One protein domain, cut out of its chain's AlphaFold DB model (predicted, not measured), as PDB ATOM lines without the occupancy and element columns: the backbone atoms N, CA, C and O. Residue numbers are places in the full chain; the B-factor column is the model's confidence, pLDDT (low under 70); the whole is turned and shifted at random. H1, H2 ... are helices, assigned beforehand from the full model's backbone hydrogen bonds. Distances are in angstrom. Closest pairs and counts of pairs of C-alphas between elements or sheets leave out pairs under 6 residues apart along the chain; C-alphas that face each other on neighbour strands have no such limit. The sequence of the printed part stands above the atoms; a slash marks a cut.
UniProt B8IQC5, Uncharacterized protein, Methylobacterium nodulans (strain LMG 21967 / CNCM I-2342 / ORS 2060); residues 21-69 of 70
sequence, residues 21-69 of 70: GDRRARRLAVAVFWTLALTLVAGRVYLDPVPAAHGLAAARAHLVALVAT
ATOM      1  N   GLY A  21     -50.690 -12.693 -34.742       61.00
ATOM      2  CA  GLY A  21     -49.633 -13.342 -33.962       61.00
ATOM      3  C   GLY A  21     -49.030 -14.580 -34.636       61.00
ATOM      4  O   GLY A  21     -47.805 -14.678 -34.732       61.00
ATOM      5  N   ASP A  22     -49.850 -15.457 -35.217       70.31
ATOM      6  CA  ASP A  22     -49.403 -16.694 -35.872       70.31
ATOM      7  C   ASP A  22     -48.551 -16.408 -37.111       70.31
ATOM      8  O   ASP A  22     -47.576 -17.109 -37.390       70.31
ATOM      9  N   ARG A  23     -48.853 -15.322 -37.837       72.75
ATOM     10  CA  ARG A  23     -48.036 -14.890 -38.986       72.75
ATOM     11  C   ARG A  23     -46.635 -14.454 -38.565       72.75
ATOM     12  O   ARG A  23     -45.672 -14.768 -39.266       72.75
ATOM     13  N   ARG A  24     -46.499 -13.732 -37.447       75.44
ATOM     14  CA  ARG A  24     -45.188 -13.295 -36.929       75.44
ATOM     15  C   ARG A  24     -44.403 -14.473 -36.364       75.44
ATOM     16  O   ARG A  24     -43.240 -14.629 -36.723       75.44
ATOM     17  N   ALA A  25     -45.050 -15.329 -35.573       79.69
ATOM     18  CA  ALA A  25     -44.441 -16.541 -35.034       79.69
ATOM     19  C   ALA A  25     -43.931 -17.458 -36.155       79.69
ATOM     20  O   ALA A  25     -42.784 -17.896 -36.126       79.69
ATOM     21  N   ARG A  26     -44.730 -17.662 -37.208       79.88
ATOM     22  CA  ARG A  26     -44.332 -18.475 -38.364       79.88
ATOM     23  C   ARG A  26     -43.183 -17.851 -39.152       79.88
ATOM     24  O   ARG A  26     -42.275 -18.569 -39.551       79.88
ATOM     25  N   ARG A  27     -43.168 -16.526 -39.339       84.69
ATOM     26  CA  ARG A  27     -42.041 -15.824 -39.983       84.69
ATOM     27  C   ARG A  27     -40.751 -15.955 -39.178       84.69
ATOM     28  O   ARG A  27     -39.712 -16.213 -39.773       84.69
ATOM     29  N   LEU A  28     -40.822 -15.820 -37.853       88.94
ATOM     30  CA  LEU A  28     -39.669 -16.019 -36.972       88.94
ATOM     31  C   LEU A  28     -39.187 -17.470 -37.009       88.94
ATOM     32  O   LEU A  28     -37.996 -17.693 -37.180       88.94
ATOM     33  N   ALA A  29     -40.091 -18.448 -36.935       87.25
ATOM     34  CA  ALA A  29     -39.734 -19.863 -37.026       87.25
ATOM     35  C   ALA A  29     -39.058 -20.200 -38.364       87.25
ATOM     36  O   ALA A  29     -38.034 -20.877 -38.384       87.25
ATOM     37  N   VAL A  30     -39.583 -19.676 -39.475       92.31
ATOM     38  CA  VAL A  30     -38.990 -19.839 -40.810       92.31
ATOM     39  C   VAL A  30     -37.621 -19.159 -40.887       92.31
ATOM     40  O   VAL A  30     -36.680 -19.762 -41.390       92.31
ATOM     41  N   ALA A  31     -37.477 -17.944 -40.354       94.88
ATOM     42  CA  ALA A  31     -36.195 -17.245 -40.324       94.88
ATOM     43  C   ALA A  31     -35.152 -17.998 -39.483       94.88
ATOM     44  O   ALA A  31     -34.034 -18.198 -39.939       94.88
ATOM     45  N   VAL A  32     -35.521 -18.468 -38.288       94.88
ATOM     46  CA  VAL A  32     -34.648 -19.262 -37.411       94.88
ATOM     47  C   VAL A  32     -34.238 -20.563 -38.092       94.88
ATOM     48  O   VAL A  32     -33.053 -20.889 -38.108       94.88
ATOM     49  N   PHE A  33     -35.191 -21.272 -38.702       94.56
ATOM     50  CA  PHE A  33     -34.917 -22.487 -39.463       94.56
ATOM     51  C   PHE A  33     -33.909 -22.231 -40.585       94.56
ATOM     52  O   PHE A  33     -32.907 -22.936 -40.676       94.56
ATOM     53  N   TRP A  34     -34.131 -21.200 -41.405       97.19
ATOM     54  CA  TRP A  34     -33.228 -20.881 -42.509       97.19
ATOM     55  C   TRP A  34     -31.853 -20.429 -42.028       97.19
ATOM     56  O   TRP A  34     -30.857 -20.852 -42.606       97.19
ATOM     57  N   THR A  35     -31.770 -19.650 -40.951       95.94
ATOM     58  CA  THR A  35     -30.486 -19.259 -40.356       95.94
ATOM     59  C   THR A  35     -29.717 -20.481 -39.853       95.94
ATOM     60  O   THR A  35     -28.533 -20.615 -40.158       95.94
ATOM     61  N   LEU A  36     -30.372 -21.410 -39.145       94.56
ATOM     62  CA  LEU A  36     -29.763 -22.667 -38.685       94.56
ATOM     63  C   LEU A  36     -29.313 -23.547 -39.854       94.56
ATOM     64  O   LEU A  36     -28.182 -24.030 -39.854       94.56
ATOM     65  N   ALA A  37     -30.166 -23.720 -40.865       94.38
ATOM     66  CA  ALA A  37     -29.846 -24.489 -42.063       94.38
ATOM     67  C   ALA A  37     -28.632 -23.900 -42.793       94.38
ATOM     68  O   ALA A  37     -27.680 -24.624 -43.082       94.38
ATOM     69  N   LEU A  38     -28.619 -22.585 -43.025       94.06
ATOM     70  CA  LEU A  38     -27.492 -21.894 -43.649       94.06
ATOM     71  C   LEU A  38     -26.227 -21.987 -42.799       94.06
ATOM     72  O   LEU A  38     -25.157 -22.205 -43.352       94.06
ATOM     73  N   THR A  39     -26.336 -21.886 -41.474       91.50
ATOM     74  CA  THR A  39     -25.188 -22.008 -40.561       91.50
ATOM     75  C   THR A  39     -24.593 -23.411 -40.605       91.50
ATOM     76  O   THR A  39     -23.378 -23.554 -40.700       91.50
ATOM     77  N   LEU A  40     -25.425 -24.455 -40.591       85.44
ATOM     78  CA  LEU A  40     -24.973 -25.844 -40.693       85.44
ATOM     79  C   LEU A  40     -24.346 -26.141 -42.059       85.44
ATOM     80  O   LEU A  40     -23.310 -26.800 -42.130       85.44
ATOM     81  N   VAL A  41     -24.942 -25.634 -43.140       87.38
ATOM     82  CA  VAL A  41     -24.407 -25.786 -44.500       87.38
ATOM     83  C   VAL A  41     -23.097 -25.018 -44.659       87.38
ATOM     84  O   VAL A  41     -22.129 -25.580 -45.157       87.38
ATOM     85  N   ALA A  42     -23.026 -23.771 -44.196       82.31
ATOM     86  CA  ALA A  42     -21.802 -22.977 -44.214       82.31
ATOM     87  C   ALA A  42     -20.718 -23.630 -43.351       82.31
ATOM     88  O   ALA A  42     -19.594 -23.783 -43.809       82.31
ATOM     89  N   GLY A  43     -21.055 -24.105 -42.151       79.94
ATOM     90  CA  GLY A  43     -20.147 -24.891 -41.319       79.94
ATOM     91  C   GLY A  43     -19.608 -26.102 -42.074       79.94
ATOM     92  O   GLY A  43     -18.404 -26.308 -42.113       79.94
ATOM     93  N   ARG A  44     -20.465 -26.851 -42.775       73.19
ATOM     94  CA  ARG A  44     -20.028 -27.969 -43.617       73.19
ATOM     95  C   ARG A  44     -19.110 -27.535 -44.764       73.19
ATOM     96  O   ARG A  44     -18.169 -28.244 -45.066       73.19
ATOM     97  N   VAL A  45     -19.385 -26.417 -45.426       77.06
ATOM     98  CA  VAL A  45     -18.597 -25.969 -46.588       77.06
ATOM     99  C   VAL A  45     -17.255 -25.367 -46.167       77.06
ATOM    100  O   VAL A  45     -16.251 -25.588 -46.834       77.06
ATOM    101  N   TYR A  46     -17.229 -24.613 -45.069       69.94
ATOM    102  CA  TYR A  46     -16.058 -23.840 -44.647       69.94
ATOM    103  C   TYR A  46     -15.204 -24.542 -43.585       69.94
ATOM    104  O   TYR A  46     -14.012 -24.260 -43.500       69.94
ATOM    105  N   LEU A  47     -15.776 -25.445 -42.780       64.06
ATOM    106  CA  LEU A  47     -15.035 -26.217 -41.770       64.06
ATOM    107  C   LEU A  47     -14.604 -27.600 -42.273       64.06
ATOM    108  O   LEU A  47     -14.003 -28.348 -41.504       64.06
ATOM    109  N   ASP A  48     -14.887 -27.948 -43.529       55.41
ATOM    110  CA  ASP A  48     -14.478 -29.226 -44.117       55.41
ATOM    111  C   ASP A  48     -13.326 -29.046 -45.120       55.41
ATOM    112  O   ASP A  48     -13.549 -28.931 -46.325       55.41
ATOM    113  N   PRO A  49     -12.064 -29.085 -44.663       57.53
ATOM    114  CA  PRO A  49     -10.963 -29.585 -45.461       57.53
ATOM    115  C   PRO A  49     -10.789 -31.081 -45.144       57.53
ATOM    116  O   PRO A  49      -9.828 -31.441 -44.481       57.53
ATOM    117  N   VAL A  50     -11.751 -31.939 -45.515       58.66
ATOM    118  CA  VAL A  50     -11.743 -33.420 -45.380       58.66
ATOM    119  C   VAL A  50     -10.971 -33.952 -44.152       58.66
ATOM    120  O   VAL A  50      -9.772 -34.218 -44.237       58.66
ATOM    121  N   PRO A  51     -11.656 -34.226 -43.020       57.00
ATOM    122  CA  PRO A  51     -11.629 -35.602 -42.507       57.00
ATOM    123  C   PRO A  51     -12.922 -36.047 -41.785       57.00
ATOM    124  O   PRO A  51     -12.913 -37.062 -41.088       57.00
ATOM    125  N   ALA A  52     -14.062 -35.365 -41.942       56.56
ATOM    126  CA  ALA A  52     -15.309 -35.800 -41.290       56.56
ATOM    127  C   ALA A  52     -15.822 -37.161 -41.819       56.56
ATOM    128  O   ALA A  52     -16.391 -37.957 -41.069       56.56
ATOM    129  N   ALA A  53     -15.544 -37.476 -43.091       57.66
ATOM    130  CA  ALA A  53     -15.810 -38.794 -43.669       57.66
ATOM    131  C   ALA A  53     -15.007 -39.916 -42.982       57.66
ATOM    132  O   ALA A  53     -15.524 -41.019 -42.822       57.66
ATOM    133  N   HIS A  54     -13.787 -39.630 -42.509       57.84
ATOM    134  CA  HIS A  54     -12.959 -40.599 -41.785       57.84
ATOM    135  C   HIS A  54     -13.471 -40.830 -40.362       57.84
ATOM    136  O   HIS A  54     -13.520 -41.973 -39.924       57.84
ATOM    137  N   GLY A  55     -13.922 -39.782 -39.661       62.03
ATOM    138  CA  GLY A  55     -14.501 -39.925 -38.319       62.03
ATOM    139  C   GLY A  55     -15.793 -40.747 -38.314       62.03
ATOM    140  O   GLY A  55     -15.976 -41.622 -37.471       62.03
ATOM    141  N   LEU A  56     -16.664 -40.526 -39.302       63.94
ATOM    142  CA  LEU A  56     -17.932 -41.252 -39.430       63.94
ATOM    143  C   LEU A  56     -17.720 -42.691 -39.943       63.94
ATOM    144  O   LEU A  56     -18.379 -43.617 -39.471       63.94
ATOM    145  N   ALA A  57     -16.752 -42.903 -40.843       65.94
ATOM    146  CA  ALA A  57     -16.333 -44.240 -41.266       65.94
ATOM    147  C   ALA A  57     -15.668 -45.032 -40.127       65.94
ATOM    148  O   ALA A  57     -15.978 -46.210 -39.956       65.94
ATOM    149  N   ALA A  58     -14.826 -44.391 -39.311       70.44
ATOM    150  CA  ALA A  58     -14.215 -45.005 -38.134       70.44
ATOM    151  C   ALA A  58     -15.274 -45.357 -37.083       70.44
ATOM    152  O   ALA A  58     -15.320 -46.494 -36.623       70.44
ATOM    153  N   ALA A  59     -16.195 -44.440 -36.768       72.25
ATOM    154  CA  ALA A  59     -17.302 -44.717 -35.851       72.25
ATOM    155  C   ALA A  59     -18.169 -45.892 -36.338       72.25
ATOM    156  O   ALA A  59     -18.521 -46.777 -35.558       72.25
ATOM    157  N   ARG A  60     -18.453 -45.957 -37.646       77.62
ATOM    158  CA  ARG A  60     -19.163 -47.087 -38.258       77.62
ATOM    159  C   ARG A  60     -18.369 -48.394 -38.159       77.62
ATOM    160  O   ARG A  60     -18.959 -49.421 -37.838       77.62
ATOM    161  N   ALA A  61     -17.059 -48.369 -38.402       79.44
ATOM    162  CA  ALA A  61     -16.196 -49.544 -38.290       79.44
ATOM    163  C   ALA A  61     -16.129 -50.074 -36.846       79.44
ATOM    164  O   ALA A  61     -16.241 -51.279 -36.634       79.44
ATOM    165  N   HIS A  62     -16.041 -49.182 -35.855       79.81
ATOM    166  CA  HIS A  62     -16.068 -49.547 -34.437       79.81
ATOM    167  C   HIS A  62     -17.400 -50.190 -34.024       79.81
ATOM    168  O   HIS A  62     -17.394 -51.202 -33.327       79.81
ATOM    169  N   LEU A  63     -18.537 -49.656 -34.481       81.62
ATOM    170  CA  LEU A  63     -19.855 -50.236 -34.192       81.62
ATOM    171  C   LEU A  63     -20.045 -51.620 -34.825       81.62
ATOM    172  O   LEU A  63     -20.608 -52.509 -34.193       81.62
ATOM    173  N   VAL A  64     -19.550 -51.824 -36.050       83.31
ATOM    174  CA  VAL A  64     -19.571 -53.144 -36.699       83.31
ATOM    175  C   VAL A  64     -18.684 -54.133 -35.943       83.31
ATOM    176  O   VAL A  64     -19.109 -55.261 -35.721       83.31
ATOM    177  N   ALA A  65     -17.497 -53.716 -35.500       81.12
ATOM    178  CA  ALA A  65     -16.607 -54.565 -34.710       81.12
ATOM    179  C   ALA A  65     -17.226 -54.977 -33.360       81.12
ATOM    180  O   ALA A  65     -17.110 -56.135 -32.977       81.12
ATOM    181  N   LEU A  66     -17.934 -54.063 -32.686       78.56
ATOM    182  CA  LEU A  66     -18.671 -54.332 -31.441       78.56
ATOM    183  C   LEU A  66     -19.840 -55.315 -31.623       78.56
ATOM    184  O   LEU A  66     -20.140 -56.085 -30.720       78.56
ATOM    185  N   VAL A  67     -20.511 -55.282 -32.776       79.88
ATOM    186  CA  VAL A  67     -21.605 -56.213 -33.103       79.88
ATOM    187  C   VAL A  67     -21.081 -57.566 -33.602       79.88
ATOM    188  O   VAL A  67     -21.764 -58.574 -33.459       79.88
ATOM    189  N   ALA A  68     -19.886 -57.599 -34.196       73.62
ATOM    190  CA  ALA A  68     -19.287 -58.799 -34.777       73.62
ATOM    191  C   ALA A  68     -18.455 -59.638 -33.788       73.62
ATOM    192  O   ALA A  68     -18.013 -60.728 -34.152       73.62
ATOM    193  N   THR A  69     -18.221 -59.159 -32.564       59.06
ATOM    194  CA  THR A  69     -17.661 -59.977 -31.478       59.06
ATOM    195  C   THR A  69     -18.719 -60.975 -30.970       59.06
ATOM    196  O   THR A  69     -19.761 -60.508 -30.510       59.06
TER     197      THR A  69
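This is residues 21 to 69 of the 70 residues of an uncharacterized protein of Methylobacterium nodulans (strain LMG 21967 / CNCM I-2342 / ORS 2060) (UniProt B8IQC5). Picture a wide, nearly flat V of two separate helices: H1 is the longer arm, H2 the shorter, and residues 47 to 51 make the corner. The space between the arms is empty. The printed part has 49 residues, with two named helices in the order H1, H2 and no named strand; the class is all helix. It is extended, with a radius of gyration of the C-alphas of 18.4 A and spans of 57 by 27 by 6 A.

Begin with the longest helix, H1, residues 21 to 46. Past it, a tight link of 5 residues leads to H2, residues 52 to 68. H1 and H2 are apart, with no C-alpha of the one within 8 A of the other. Look along both backbones: in H1 and H2 every O i to N i+4 pair is within hydrogen-bond range.

Find C-alpha 21 at (-49.633, -13.342, -33.962); from there H1 runs 36.8 A to C-alpha 46 at (-16.058, -23.840, -44.647). H2 runs 24.2 A from Ala 52 to C-alpha 68 at (-19.287, -58.799, -34.777).

The C-alphas farthest apart, those of Gly 21 and Thr 69, are 56.6 A apart. The printed part has no cut. Look for pLDDT under 70 at residues 21, 46 to 57 and 69.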